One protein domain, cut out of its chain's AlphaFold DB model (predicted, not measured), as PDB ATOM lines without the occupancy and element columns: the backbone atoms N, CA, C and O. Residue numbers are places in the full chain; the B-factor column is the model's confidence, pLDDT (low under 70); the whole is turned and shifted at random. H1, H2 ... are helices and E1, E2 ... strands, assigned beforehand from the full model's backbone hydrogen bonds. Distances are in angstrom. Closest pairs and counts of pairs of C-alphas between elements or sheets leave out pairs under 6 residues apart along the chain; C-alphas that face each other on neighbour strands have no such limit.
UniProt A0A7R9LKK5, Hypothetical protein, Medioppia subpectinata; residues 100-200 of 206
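AT A GLANCE: This is residues 100 to 200 of the 206 residues of the protein "Hypothetical protein" of Medioppia subpectinata (UniProt A0A7R9LKK5). You are looking at a sandwich of two strongly twisted sheets face to face, their strands crossed at 45 degrees: E4, E5, E1 and E7 make one layer, E3, E2 and E6 the other. At one end a short helix, H1, sits beside the edge strand E7, and the tail after it runs over to E6, where residues 198 to 199 pair in parallel with residues 159 to 160. The printed part has 101 residues, with seven named strands followed by one named helix, and is mostly strand; the sheet orders are E4 E5 E1 E7 and E3 E2 E6, both antiparallel. The whole is compact, with a radius of gyration of the C-alphas of 13.5 A and spans of 38 by 30 by 23 A.

HOW THE PARTS SIT: Begin with E1, residues 100 to 107, an inner strand of the larger sheet. E5, residues 144 to 152, is its antiparallel neighbour; look for N 105 and O 146, 2.8 A apart. E7, residues 174 to 181, is the other neighbour, also antiparallel, with N 104 and O 178 at 2.8 A. E4, residues 135 to 137, forms a hairpin with E5; N 136 and O 145 are 2.8 A apart. In the smaller sheet, E2, residues 114 to 120, and E3, residues 125 to 130, form a hairpin, with N 118 and O 126 at 2.8 A. E6, residues 159 to 164, is antiparallel to E2, with N 117 and O 163 at 2.8 A. The facing parts of the sandwich, two sheets face to face, are 9.7 A centre to centre; the closest C-alphas of E3 and E5 are those of Met 128 and Ala 148, 5.8 A. H1, residues 187 to 194, is at the level of the larger sheet, at a height of 0.9 A; its closest C-alphas with E7 are those of Ser 194 and Tyr 181, 4.9 A. In H1 every O i to N i+4 pair is within hydrogen-bond range. H1 and E6 are apart.

IN THESE COORDINATES: Find C-alpha 100 at (-3.306, -8.042, 37.886); from there E1 runs 23.2 A to Thr 107. E2 spans 19.6 A, E3 15.8 A and the three-residue E4 6.9 A. E5, the longest strand by residues, runs 26.4 A from C-alpha 144 at (4.025, -3.289, 17.161). E6 spans 16.9 A, E7 20.7 A and H1 10.3 A, ending at C-alpha 194, (-10.678, -8.536, 30.027).

THE WHOLE: The two C-alphas farthest apart, those of Asn 169 and Asp 186, are 41.8 A from each other. The printed part has no cut, and no link is long. Mean pLDDT of the printed part is 77.3; look for values under 70 at residues 139 to 140, 142, 157 to 171 and 198 to 200.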
ATOM      1  N   THR A 100      -4.376  -8.402  38.805       89.88
ATOM      2  CA  THR A 100      -3.306  -8.042  37.886       89.88
ATOM      3  C   THR A 100      -3.878  -7.915  36.487       89.88
ATOM      4  O   THR A 100      -4.705  -8.722  36.058       89.88
ATOM      5  N   TYR A 101      -3.416  -6.898  35.782       89.38
ATOM      6  CA  TYR A 101      -3.821  -6.574  34.431       89.38
ATOM      7  C   TYR A 101      -2.571  -6.292  33.605       89.38
ATOM      8  O   TYR A 101      -1.661  -5.592  34.057       89.38
ATOM      9  N   GLN A 102      -2.552  -6.791  32.378       91.56
ATOM     10  CA  GLN A 102      -1.628  -6.336  31.350       91.56
ATOM     11  C   GLN A 102      -2.382  -5.384  30.429       91.56
ATOM     12  O   GLN A 102      -3.488  -5.686  29.982       91.56
ATOM     13  N   VAL A 103      -1.763  -4.250  30.129       88.94
ATOM     14  CA  VAL A 103      -2.204  -3.374  29.048       88.94
ATOM     15  C   VAL A 103      -1.307  -3.605  27.851       88.94
ATOM     16  O   VAL A 103      -0.086  -3.622  28.008       88.94
ATOM     17  N   VAL A 104      -1.904  -3.751  26.674       89.38
ATOM     18  CA  VAL A 104      -1.205  -3.840  25.395       89.38
ATOM     19  C   VAL A 104      -1.607  -2.648  24.544       89.38
ATOM     20  O   VAL A 104      -2.777  -2.476  24.233       89.38
ATOM     21  N   VAL A 105      -0.645  -1.826  24.147       86.00
ATOM     22  CA  VAL A 105      -0.852  -0.716  23.215       86.00
ATOM     23  C   VAL A 105      -0.302  -1.118  21.865       86.00
ATOM     24  O   VAL A 105       0.878  -1.443  21.756       86.00
ATOM     25  N   VAL A 106      -1.127  -1.050  20.828       86.75
ATOM     26  CA  VAL A 106      -0.735  -1.408  19.469       86.75
ATOM     27  C   VAL A 106      -0.641  -0.161  18.596       86.75
ATOM     28  O   VAL A 106      -1.567   0.647  18.524       86.75
ATOM     29  N   THR A 107       0.466  -0.036  17.870       82.88
ATOM     30  CA  THR A 107       0.720   1.055  16.919       82.88
ATOM     31  C   THR A 107       1.228   0.517  15.579       82.88
ATOM     32  O   THR A 107       1.788  -0.580  15.507       82.88
ATOM     33  N   ASP A 108       1.010   1.290  14.514       82.69
ATOM     34  CA  ASP A 108       1.580   1.031  13.185       82.69
ATOM     35  C   ASP A 108       3.054   1.469  13.103       82.69
ATOM     36  O   ASP A 108       3.753   1.087  12.166       82.69
ATOM     37  N   ASP A 109       3.534   2.273  14.060       79.12
ATOM     38  CA  ASP A 109       4.896   2.805  14.056       79.12
ATOM     39  C   ASP A 109       5.804   2.048  15.050       79.12
ATOM     40  O   ASP A 109       5.727   2.273  16.263       79.12
ATOM     41  N   PRO A 110       6.708   1.170  14.575       71.75
ATOM     42  CA  PRO A 110       7.658   0.465  15.440       71.75
ATOM     43  C   PRO A 110       8.695   1.399  16.077       71.75
ATOM     44  O   PRO A 110       9.367   1.012  17.026       71.75
ATOM     45  N   THR A 111       8.850   2.628  15.577       75.38
ATOM     46  CA  THR A 111       9.771   3.623  16.147       75.38
ATOM     47  C   THR A 111       9.145   4.430  17.281       75.38
ATOM     48  O   THR A 111       9.792   5.314  17.854       75.38
ATOM     49  N   CYS A 112       7.901   4.103  17.642       75.06
ATOM     50  CA  CYS A 112       7.198   4.780  18.703       75.06
ATOM     51  C   CYS A 112       7.949   4.716  20.036       75.06
ATOM     52  O   CYS A 112       8.239   3.640  20.558       75.06
ATOM     53  N   SER A 113       8.240   5.878  20.618       77.12
ATOM     54  CA  SER A 113       8.907   5.958  21.913       77.12
ATOM     55  C   SER A 113       8.392   7.122  22.746       77.12
ATOM     56  O   SER A 113       8.106   8.191  22.219       77.12
ATOM     57  N   GLY A 114       8.264   6.920  24.059       77.62
ATOM     58  CA  GLY A 114       7.783   7.961  24.967       77.62
ATOM     59  C   GLY A 114       7.050   7.427  26.189       77.62
ATOM     60  O   GLY A 114       7.133   6.242  26.511       77.62
ATOM     61  N   GLN A 115       6.335   8.316  26.877       79.50
ATOM     62  CA  GLN A 115       5.466   7.954  27.992       79.50
ATOM     63  C   GLN A 115       4.002   8.141  27.600       79.50
ATOM     64  O   GLN A 115       3.602   9.175  27.065       79.50
ATOM     65  N   MET A 116       3.207   7.119  27.886       77.19
ATOM     66  CA  MET A 116       1.760   7.137  27.781       77.19
ATOM     67  C   MET A 116       1.181   7.050  29.188       77.19
ATOM     68  O   MET A 116       1.599   6.218  29.989       77.19
ATOM     69  N   GLN A 117       0.203   7.891  29.486       80.69
ATOM     70  CA  GLN A 117      -0.609   7.785  30.687       80.69
ATOM     71  C   GLN A 117      -2.012   7.334  30.299       80.69
ATOM     72  O   GLN A 117      -2.630   7.894  29.394       80.69
ATOM     73  N   LEU A 118      -2.507   6.313  30.984       77.00
ATOM     74  CA  LEU A 118      -3.865   5.810  30.855       77.00
ATOM     75  C   LEU A 118      -4.606   6.130  32.144       77.00
ATOM     76  O   LEU A 118      -4.209   5.682  33.217       77.00
ATOM     77  N   GLU A 119      -5.673   6.904  32.034       79.50
ATOM     78  CA  GLU A 119      -6.519   7.276  33.163       79.50
ATOM     79  C   GLU A 119      -7.801   6.448  33.103       79.50
ATOM     80  O   GLU A 119      -8.594   6.583  32.172       79.50
ATOM     81  N   LEU A 120      -7.985   5.568  34.084       76.38
ATOM     82  CA  LEU A 120      -9.180   4.749  34.260       76.38
ATOM     83  C   LEU A 120     -10.283   5.581  34.925       76.38
ATOM     84  O   LEU A 120     -10.008   6.378  35.820       76.38
ATOM     85  N   SER A 121     -11.547   5.333  34.573       70.12
ATOM     86  CA  SER A 121     -12.708   6.091  35.073       70.12
ATOM     87  C   SER A 121     -12.900   6.044  36.596       70.12
ATOM     88  O   SER A 121     -13.653   6.836  37.152       70.12
ATOM     89  N   GLU A 122     -12.218   5.129  37.283       72.38
ATOM     90  CA  GLU A 122     -12.193   5.014  38.746       72.38
ATOM     91  C   GLU A 122     -11.080   5.858  39.411       72.38
ATOM     92  O   GLU A 122     -10.853   5.744  40.615       72.38
ATOM     93  N   GLY A 123     -10.381   6.713  38.652       71.12
ATOM     94  CA  GLY A 123      -9.345   7.626  39.153       71.12
ATOM     95  C   GLY A 123      -7.943   7.016  39.252       71.12
ATOM     96  O   GLY A 123      -7.047   7.622  39.843       71.12
ATOM     97  N   TYR A 124      -7.734   5.825  38.686       75.25
ATOM     98  CA  TYR A 124      -6.419   5.189  38.624       75.25
ATOM     99  C   TYR A 124      -5.661   5.633  37.378       75.25
ATOM    100  O   TYR A 124      -6.200   5.597  36.275       75.25
ATOM    101  N   ASN A 125      -4.390   5.984  37.555       77.00
ATOM    102  CA  ASN A 125      -3.495   6.347  36.463       77.00
ATOM    103  C   ASN A 125      -2.440   5.259  36.276       77.00
ATOM    104  O   ASN A 125      -1.735   4.904  37.220       77.00
ATOM    105  N   ILE A 126      -2.318   4.753  35.056       77.19
ATOM    106  CA  ILE A 126      -1.286   3.804  34.649       77.19
ATOM    107  C   ILE A 126      -0.304   4.564  33.767       77.19
ATOM    108  O   ILE A 126      -0.680   5.087  32.723       77.19
ATOM    109  N   ALA A 127       0.958   4.617  34.178       78.38
ATOM    110  CA  ALA A 127       2.029   5.119  33.331       78.38
ATOM    111  C   ALA A 127       2.675   3.944  32.587       78.38
ATOM    112  O   ALA A 127       3.139   2.985  33.203       78.38
ATOM    113  N   MET A 128       2.723   4.031  31.265       79.38
ATOM    114  CA  MET A 128       3.380   3.083  30.376       79.38
ATOM    115  C   MET A 128       4.529   3.785  29.652       79.38
ATOM    116  O   MET A 128       4.406   4.920  29.201       79.38
ATOM    117  N   THR A 129       5.656   3.091  29.512       79.44
ATOM    118  CA  THR A 129       6.760   3.545  28.657       79.44
ATOM    119  C   THR A 129       6.708   2.793  27.332       79.44
ATOM    120  O   THR A 129       6.798   1.568  27.317       79.44
ATOM    121  N   LEU A 130       6.603   3.507  26.217       76.75
ATOM    122  CA  LEU A 130       6.730   2.945  24.875       76.75
ATOM    123  C   LEU A 130       8.225   2.890  24.553       76.75
ATOM    124  O   LEU A 130       8.892   3.920  24.457       76.75
ATOM    125  N   SER A 131       8.785   1.686  24.513       77.56
ATOM    126  CA  SER A 131      10.196   1.452  24.195       77.56
ATOM    127  C   SER A 131      10.372   0.033  23.677       77.56
ATOM    128  O   SER A 131       9.616  -0.850  24.081       77.56
ATOM    129  N   SER A 132      11.396  -0.203  22.856       75.25
ATOM    130  CA  SER A 132      11.718  -1.530  22.296       75.25
ATOM    131  C   SER A 132      11.843  -2.621  23.358       75.25
ATOM    132  O   SER A 132      11.588  -3.796  23.129       75.25
ATOM    133  N   ALA A 133      12.225  -2.237  24.566       73.31
ATOM    134  CA  ALA A 133      12.389  -3.172  25.647       73.31
ATOM    135  C   ALA A 133      11.012  -3.679  26.171       73.31
ATOM    136  O   ALA A 133      10.943  -4.774  26.716       73.31
ATOM    137  N   ASN A 134       9.923  -2.912  26.004       77.12
ATOM    138  CA  ASN A 134       8.539  -3.306  26.333       77.12
ATOM    139  C   ASN A 134       7.780  -3.888  25.127       77.12
ATOM    140  O   ASN A 134       6.563  -4.080  25.206       77.12
ATOM    141  N   GLU A 135       8.477  -4.101  24.014       81.62
ATOM    142  CA  GLU A 135       7.894  -4.517  22.750       81.62
ATOM    143  C   GLU A 135       7.478  -5.989  22.778       81.62
ATOM    144  O   GLU A 135       8.213  -6.862  23.246       81.62
ATOM    145  N   ILE A 136       6.305  -6.269  22.221       79.88
ATOM    146  CA  ILE A 136       5.827  -7.614  21.936       79.88
ATOM    147  C   ILE A 136       5.487  -7.747  20.456       79.88
ATOM    148  O   ILE A 136       5.045  -6.803  19.792       79.88
ATOM    149  N   LYS A 137       5.636  -8.969  19.941       78.31
ATOM    150  CA  LYS A 137       5.113  -9.311  18.619       78.31
ATOM    151  C   LYS A 137       3.598  -9.379  18.697       78.31
ATOM    152  O   LYS A 137       3.054 -10.156  19.477       78.31
ATOM    153  N   THR A 138       2.928  -8.598  17.863       74.56
ATOM    154  CA  THR A 138       1.478  -8.710  17.710       74.56
ATOM    155  C   THR A 138       1.147  -9.782  16.666       74.56
ATOM    156  O   THR A 138       1.947 -10.027  15.756       74.56
ATOM    157  N   PRO A 139      -0.027 -10.428  16.750       68.56
ATOM    158  CA  PRO A 139      -0.500 -11.320  15.692       68.56
ATOM    159  C   PRO A 139      -0.864 -10.575  14.394       68.56
ATOM    160  O   PRO A 139      -1.108 -11.214  13.372       68.56
ATOM    161  N   ILE A 140      -0.904  -9.237  14.407       67.00
ATOM    162  CA  ILE A 140      -1.262  -8.411  13.254       67.00
ATOM    163  C   ILE A 140       0.014  -7.975  12.521       67.00
ATOM    164  O   ILE A 140       0.829  -7.215  13.039       67.00
ATOM    165  N   THR A 141       0.178  -8.424  11.276       70.31
ATOM    166  CA  THR A 141       1.338  -8.074  10.443       70.31
ATOM    167  C   THR A 141       1.505  -6.560  10.308       70.31
ATOM    168  O   THR A 141       0.568  -5.861   9.927       70.31
ATOM    169  N   GLY A 142       2.719  -6.067  10.562       66.69
ATOM    170  CA  GLY A 142       3.063  -4.648  10.429       66.69
ATOM    171  C   GLY A 142       2.710  -3.785  11.643       66.69
ATOM    172  O   GLY A 142       2.913  -2.579  11.577       66.69
ATOM    173  N   LYS A 143       2.221  -4.381  12.740       78.06
ATOM    174  CA  LYS A 143       1.931  -3.670  13.989       78.06
ATOM    175  C   LYS A 143       2.850  -4.091  15.130       78.06
ATOM    176  O   LYS A 143       3.211  -5.263  15.259       78.06
ATOM    177  N   THR A 144       3.149  -3.129  15.995       79.38
ATOM    178  CA  THR A 144       4.025  -3.289  17.161       79.38
ATOM    179  C   THR A 144       3.220  -3.106  18.439       79.38
ATOM    180  O   THR A 144       2.432  -2.165  18.530       79.38
ATOM    181  N   GLY A 145       3.388  -4.015  19.402       82.88
ATOM    182  CA  GLY A 145       2.694  -3.975  20.686       82.88
ATOM    183  C   GLY A 145       3.639  -3.537  21.796       82.88
ATOM    184  O   GLY A 145       4.786  -3.963  21.818       82.88
ATOM    185  N   TYR A 146       3.158  -2.733  22.737       84.25
ATOM    186  CA  TYR A 146       3.883  -2.349  23.946       84.25
ATOM    187  C   TYR A 146       3.090  -2.757  25.169       84.25
ATOM    188  O   TYR A 146       1.868  -2.622  25.178       84.25
ATOM    189  N   THR A 147       3.780  -3.238  26.199       88.31
ATOM    190  CA  THR A 147       3.118  -3.766  27.391       88.31
ATOM    191  C   THR A 147       3.489  -3.024  28.665       88.31
ATOM    192  O   THR A 147       4.568  -2.440  28.793       88.31
ATOM    193  N   ALA A 148       2.546  -3.021  29.601       85.88
ATOM    194  CA  ALA A 148       2.767  -2.653  30.988       85.88
ATOM    195  C   ALA A 148       1.872  -3.511  31.872       85.88
ATOM    196  O   ALA A 148       0.757  -3.870  31.485       85.88
ATOM    197  N   LEU A 149       2.361  -3.807  33.071       88.38
ATOM    198  CA  LEU A 149       1.612  -4.521  34.087       88.38
ATOM    199  C   LEU A 149       1.172  -3.546  35.176       88.38
ATOM    200  O   LEU A 149       1.947  -2.696  35.616       88.38
ATOM    201  N   PHE A 150      -0.060  -3.687  35.643       86.62
ATOM    202  CA  PHE A 150      -0.526  -2.999  36.838       86.62
ATOM    203  C   PHE A 150      -1.406  -3.925  37.672       86.62
ATOM    204  O   PHE A 150      -1.937  -4.920  37.180       86.62
ATOM    205  N   ALA A 151      -1.539  -3.612  38.957       85.19
ATOM    206  CA  ALA A 151      -2.246  -4.453  39.907       85.19
ATOM    207  C   ALA A 151      -3.149  -3.598  40.809       85.19
ATOM    208  O   ALA A 151      -2.757  -2.504  41.218       85.19
ATOM    209  N   ASN A 152      -4.364  -4.072  41.092       81.69
ATOM    210  CA  ASN A 152      -5.383  -3.336  41.840       81.69
ATOM    211  C   ASN A 152      -6.109  -4.248  42.847       81.69
ATOM    212  O   ASN A 152      -6.471  -5.369  42.494       81.69
ATOM    213  N   PRO A 153      -6.383  -3.806  44.087       76.69
ATOM    214  CA  PRO A 153      -7.154  -4.608  45.043       76.69
ATOM    215  C   PRO A 153      -8.604  -4.876  44.599       76.69
ATOM    216  O   PRO A 153      -9.231  -5.814  45.084       76.69
ATOM    217  N   LYS A 154      -9.158  -4.087  43.668       81.31
ATOM    218  CA  LYS A 154     -10.520  -4.251  43.143       81.31
ATOM    219  C   LYS A 154     -10.504  -4.740  41.700       81.31
ATOM    220  O   LYS A 154      -9.627  -4.366  40.922       81.31
ATOM    221  N   ILE A 155     -11.511  -5.538  41.343       77.56
ATOM    222  CA  ILE A 155     -11.817  -5.801  39.938       77.56
ATOM    223  C   ILE A 155     -12.354  -4.499  39.352       77.56
ATOM    224  O   ILE A 155     -13.377  -3.988  39.803       77.56
ATOM    225  N   LEU A 156     -11.649  -3.977  38.360       77.50
ATOM    226  CA  LEU A 156     -12.032  -2.768  37.651       77.50
ATOM    227  C   LEU A 156     -13.176  -3.043  36.671       77.50
ATOM    228  O   LEU A 156     -13.173  -4.051  35.962       77.50
ATOM    229  N   SER A 157     -14.113  -2.102  36.585       68.00
ATOM    230  CA  SER A 157     -15.156  -2.074  35.555       68.00
ATOM    231  C   SER A 157     -15.269  -0.654  35.017       68.00
ATOM    232  O   SER A 157     -16.182   0.096  35.361       68.00
ATOM    233  N   ALA A 158     -14.274  -0.262  34.232       65.06
ATOM    234  CA  ALA A 158     -14.022   1.127  33.896       65.06
ATOM    235  C   ALA A 158     -13.758   1.310  32.404       65.06
ATOM    236  O   ALA A 158     -13.324   0.390  31.707       65.06
ATOM    237  N   SER A 159     -13.981   2.534  31.939       66.75
ATOM    238  CA  SER A 159     -13.409   3.005  30.686       66.75
ATOM    239  C   SER A 159     -12.077   3.707  30.946       66.75
ATOM    240  O   SER A 159     -11.748   4.011  32.094       66.75
ATOM    241  N   PHE A 160     -11.295   3.955  29.900       68.38
ATOM    242  CA  PHE A 160     -10.023   4.664  30.013       68.38
ATOM    243  C   PHE A 160      -9.931   5.829  29.027       68.38
ATOM    244  O   PHE A 160     -10.585   5.825  27.981       68.38
ATOM    245  N   SER A 161      -9.091   6.805  29.367       64.44
ATOM    246  CA  SER A 161      -8.624   7.862  28.467       64.44
ATOM    247  C   SER A 161      -7.101   7.813  28.346       64.44
ATOM    248  O   SER A 161      -6.411   7.381  29.271       64.44
ATOM    249  N   VAL A 162      -6.579   8.224  27.191       67.31
ATOM    250  CA  VAL A 162      -5.147   8.156  26.867       67.31
ATOM    251  C   VAL A 162      -4.577   9.567  26.807       67.31
ATOM    252  O   VAL A 162      -5.088  10.418  26.081       67.31
ATOM    253  N   LYS A 163      -3.484   9.808  27.529       69.75
ATOM    254  CA  LYS A 163      -2.676  11.025  27.434       69.75
ATOM    255  C   LYS A 163      -1.267  10.635  27.004       69.75
ATOM    256  O   LYS A 163      -0.569   9.923  27.722       69.75
ATOM    257  N   LEU A 164      -0.848  11.088  25.828       67.38
ATOM    258  CA  LEU A 164       0.545  10.990  25.396       67.38
ATOM    259  C   LEU A 164       1.302  12.193  25.960       67.38
ATOM    260  O   LEU A 164       0.872  13.331  25.766       67.38
ATOM    261  N   ASP A 165       2.403  11.958  26.676       62.50
ATOM    262  CA  ASP A 165       3.231  13.061  27.163       62.50
ATOM    263  C   ASP A 165       4.046  13.636  25.994       62.50
ATOM    264  O   ASP A 165       5.007  13.032  25.511       62.50
ATOM    265  N   GLY A 166       3.615  14.800  25.504       50.06
ATOM    266  CA  GLY A 166       4.115  15.468  24.300       50.06
ATOM    267  C   GLY A 166       5.508  16.092  24.416       50.06
ATOM    268  O   GLY A 166       5.818  17.008  23.657       50.06
ATOM    269  N   GLN A 167       6.360  15.651  25.349       51.56
ATOM    270  CA  GLN A 167       7.732  16.174  25.446       51.56
ATOM    271  C   GLN A 167       8.633  15.743  24.280       51.56
ATOM    272  O   GLN A 167       9.627  16.410  24.006       51.56
ATOM    273  N   ASN A 168       8.256  14.693  23.547       50.06
ATOM    274  CA  ASN A 168       8.848  14.338  22.261       50.06
ATOM    275  C   ASN A 168       7.735  14.332  21.200       50.06
ATOM    276  O   ASN A 168       6.598  13.999  21.516       50.06
ATOM    277  N   ASN A 169       8.042  14.712  19.955       47.97
ATOM    278  CA  ASN A 169       7.126  14.625  18.806       47.97
ATOM    279  C   ASN A 169       6.757  13.156  18.528       47.97
ATOM    280  O   ASN A 169       7.324  12.503  17.653       47.97
ATOM    281  N   ILE A 170       5.828  12.626  19.311       55.81
ATOM    282  CA  ILE A 170       5.290  11.280  19.200       55.81
ATOM    283  C   ILE A 170       4.189  11.357  18.142       55.81
ATOM    284  O   ILE A 170       3.020  11.523  18.466       55.81
ATOM    285  N   ASN A 171       4.544  11.207  16.861       63.25
ATOM    286  CA  ASN A 171       3.568  10.908  15.800       63.25
ATOM    287  C   ASN A 171       3.091   9.441  15.893       63.25
ATOM    288  O   ASN A 171       2.868   8.781  14.878       63.25
ATOM    289  N   CYS A 172       2.972   8.894  17.105       70.75
ATOM    290  CA  CYS A 172       2.511   7.530  17.290       70.75
ATOM    291  C   CYS A 172       1.003   7.505  17.260       70.75
ATOM    292  O   CYS A 172       0.328   7.782  18.253       70.75
ATOM    293  N   LYS A 173       0.480   7.081  16.119       77.62
ATOM    294  CA  LYS A 173      -0.914   6.702  16.045       77.62
ATOM    295  C   LYS A 173      -1.109   5.415  16.845       77.62
ATOM    296  O   LYS A 173      -0.599   4.352  16.475       77.62
ATOM    297  N   VAL A 174      -1.824   5.526  17.958       79.06
ATOM    298  CA  VAL A 174      -2.320   4.366  18.698       79.06
ATOM    299  C   VAL A 174      -3.519   3.821  17.938       79.06
ATOM    300  O   VAL A 174      -4.457   4.554  17.636       79.06
ATOM    301  N   ASN A 175      -3.474   2.542  17.591       81.94
ATOM    302  CA  ASN A 175      -4.551   1.891  16.853       81.94
ATOM    303  C   ASN A 175      -5.538   1.195  17.774       81.94
ATOM    304  O   ASN A 175      -6.732   1.163  17.495       81.94
ATOM    305  N   GLU A 176      -5.008   0.571  18.819       85.25
ATOM    306  CA  GLU A 176      -5.729  -0.360  19.669       85.25
ATOM    307  C   GLU A 176      -5.050  -0.395  21.033       85.25
ATOM    308  O   GLU A 176      -3.828  -0.245  21.141       85.25
ATOM    309  N   ILE A 177      -5.867  -0.533  22.070       83.56
ATOM    310  CA  ILE A 177      -5.414  -0.738  23.436       83.56
ATOM    311  C   ILE A 177      -6.234  -1.888  24.001       83.56
ATOM    312  O   ILE A 177      -7.447  -1.750  24.172       83.56
ATOM    313  N   ASP A 178      -5.554  -2.984  24.308       86.88
ATOM    314  CA  ASP A 178      -6.145  -4.172  24.900       86.88
ATOM    315  C   ASP A 178      -5.810  -4.267  26.383       86.88
ATOM    316  O   ASP A 178      -4.735  -3.867  26.840       86.88
ATOM    317  N   PHE A 179      -6.740  -4.846  27.135       87.44
ATOM    318  CA  PHE A 179      -6.577  -5.143  28.549       87.44
ATOM    319  C   PHE A 179      -6.745  -6.638  28.765       87.44
ATOM    320  O   PHE A 179      -7.800  -7.200  28.483       87.44
ATOM    321  N   ASN A 180      -5.721  -7.267  29.327       89.56
ATOM    322  CA  ASN A 180      -5.739  -8.670  29.697       89.56
ATOM    323  C   ASN A 180      -5.817  -8.780  31.216       89.56
ATOM    324  O   ASN A 180      -4.865  -8.447  31.921       89.56
ATOM    325  N   TYR A 181      -6.953  -9.246  31.732       89.50
ATOM    326  CA  TYR A 181      -7.093  -9.615  33.132       89.50
ATOM    327  C   TYR A 181      -6.336 -10.917  33.403       89.50
ATOM    328  O   TYR A 181      -6.589 -11.948  32.778       89.50
ATOM    329  N   MET A 182      -5.415 -10.868  34.360       89.88
ATOM    330  CA  MET A 182      -4.455 -11.938  34.641       89.88
ATOM    331  C   MET A 182      -4.766 -12.708  35.935       89.88
ATOM    332  O   MET A 182      -4.250 -13.798  36.160       89.88
ATOM    333  N   SER A 183      -5.641 -12.188  36.799       87.00
ATOM    334  CA  SER A 183      -5.897 -12.781  38.122       87.00
ATOM    335  C   SER A 183      -7.017 -13.822  38.131       87.00
ATOM    336  O   SER A 183      -8.079 -13.606  38.708       87.00
ATOM    337  N   ASN A 184      -6.816 -14.969  37.492       85.75
ATOM    338  CA  ASN A 184      -7.626 -16.173  37.721       85.75
ATOM    339  C   ASN A 184      -6.982 -17.362  37.011       85.75
ATOM    340  O   ASN A 184      -6.397 -17.164  35.947       85.75
ATOM    341  N   ASN A 185      -7.106 -18.585  37.524       82.00
ATOM    342  CA  ASN A 185      -6.643 -19.762  36.783       82.00
ATOM    343  C   ASN A 185      -7.617 -20.166  35.654       82.00
ATOM    344  O   ASN A 185      -7.175 -20.750  34.660       82.00
ATOM    345  N   ASP A 186      -8.893 -19.784  35.751       83.06
ATOM    346  CA  ASP A 186      -9.932 -20.027  34.753       83.06
ATOM    347  C   ASP A 186      -9.842 -19.000  33.617       83.06
ATOM    348  O   ASP A 186     -10.039 -17.793  33.797       83.06
ATOM    349  N   GLU A 187      -9.551 -19.494  32.415       84.75
ATOM    350  CA  GLU A 187      -9.452 -18.677  31.209       84.75
ATOM    351  C   GLU A 187     -10.766 -17.971  30.863       84.75
ATOM    352  O   GLU A 187     -10.741 -16.818  30.437       84.75
ATOM    353  N   SER A 188     -11.913 -18.609  31.098       86.19
ATOM    354  CA  SER A 188     -13.220 -18.022  30.799       86.19
ATOM    355  C   SER A 188     -13.504 -16.800  31.674       86.19
ATOM    356  O   SER A 188     -14.031 -15.794  31.192       86.19
ATOM    357  N   ILE A 189     -13.085 -16.840  32.945       85.88
ATOM    358  CA  ILE A 189     -13.162 -15.693  33.854       85.88
ATOM    359  C   ILE A 189     -12.220 -14.592  33.373       85.88
ATOM    360  O   ILE A 189     -12.637 -13.433  33.306       85.88
ATOM    361  N   ARG A 190     -10.985 -14.944  32.982       87.56
ATOM    362  CA  ARG A 190     -10.026 -13.968  32.448       87.56
ATOM    363  C   ARG A 190     -10.557 -13.263  31.209       87.56
ATOM    364  O   ARG A 190     -10.651 -12.042  31.213       87.56
ATOM    365  N   GLN A 191     -10.996 -14.010  30.202       88.06
ATOM    366  CA  GLN A 191     -11.566 -13.454  28.973       88.06
ATOM    367  C   GLN A 191     -12.784 -12.565  29.256       88.06
ATOM    368  O   GLN A 191     -12.899 -11.467  28.709       88.06
ATOM    369  N   LYS A 192     -13.679 -13.008  30.150       87.25
ATOM    370  CA  LYS A 192     -14.860 -12.234  30.541       87.25
ATOM    371  C   LYS A 192     -14.479 -10.895  31.171       87.25
ATOM    372  O   LYS A 192     -15.081  -9.891  30.811       87.25
ATOM    373  N   LEU A 193     -13.523 -10.875  32.100       86.88
ATOM    374  CA  LEU A 193     -13.111  -9.656  32.804       86.88
ATOM    375  C   LEU A 193     -12.239  -8.739  31.939       86.88
ATOM    376  O   LEU A 193     -12.422  -7.525  32.000       86.88
ATOM    377  N   SER A 194     -11.384  -9.291  31.074       87.56
ATOM    378  CA  SER A 194     -10.678  -8.536  30.027       87.56
ATOM    379  C   SER A 194     -11.656  -7.738  29.159       87.56
ATOM    380  O   SER A 194     -11.462  -6.550  28.925       87.56
ATOM    381  N   ALA A 195     -12.769  -8.356  28.749       85.62
ATOM    382  CA  ALA A 195     -13.757  -7.735  27.867       85.62
ATOM    383  C   ALA A 195     -14.594  -6.612  28.514       85.62
ATOM    384  O   ALA A 195     -15.296  -5.889  27.796       85.62
ATOM    385  N   VAL A 196     -14.574  -6.478  29.848       80.38
ATOM    386  CA  VAL A 196     -15.294  -5.410  30.567       80.38
ATOM    387  C   VAL A 196     -14.589  -4.065  30.398       80.38
ATOM    388  O   VAL A 196     -15.259  -3.033  30.339       80.38
ATOM    389  N   LEU A 197     -13.260  -4.066  30.281       74.81
ATOM    390  CA  LEU A 197     -12.465  -2.862  30.076       74.81
ATOM    391  C   LEU A 197     -12.448  -2.527  28.583       74.81
ATOM    392  O   LEU A 197     -11.760  -3.163  27.792       74.81
ATOM    393  N   LYS A 198     -13.246  -1.532  28.186       66.06
ATOM    394  CA  LYS A 198     -13.311  -1.049  26.801       66.06
ATOM    395  C   LYS A 198     -12.898   0.411  26.722       66.06
ATOM    396  O   LYS A 198     -13.223   1.199  27.611       66.06
ATOM    397  N   SER A 199     -12.234   0.774  25.624       58.94
ATOM    398  CA  SER A 199     -11.986   2.182  25.300       58.94
ATOM    399  C   SER A 199     -13.318   2.916  25.173       58.94
ATOM    400  O   SER A 199     -14.202   2.463  24.442       58.94
ATOM    401  N   THR A 200     -13.465   4.051  25.857       51.44
ATOM    402  CA  THR A 200     -14.566   4.994  25.590       51.44
ATOM    403  C   THR A 200     -14.292   5.878  24.384       51.44
ATOM    404  O   THR A 200     -15.238   6.363  23.769       51.44
TER     405      THR A 200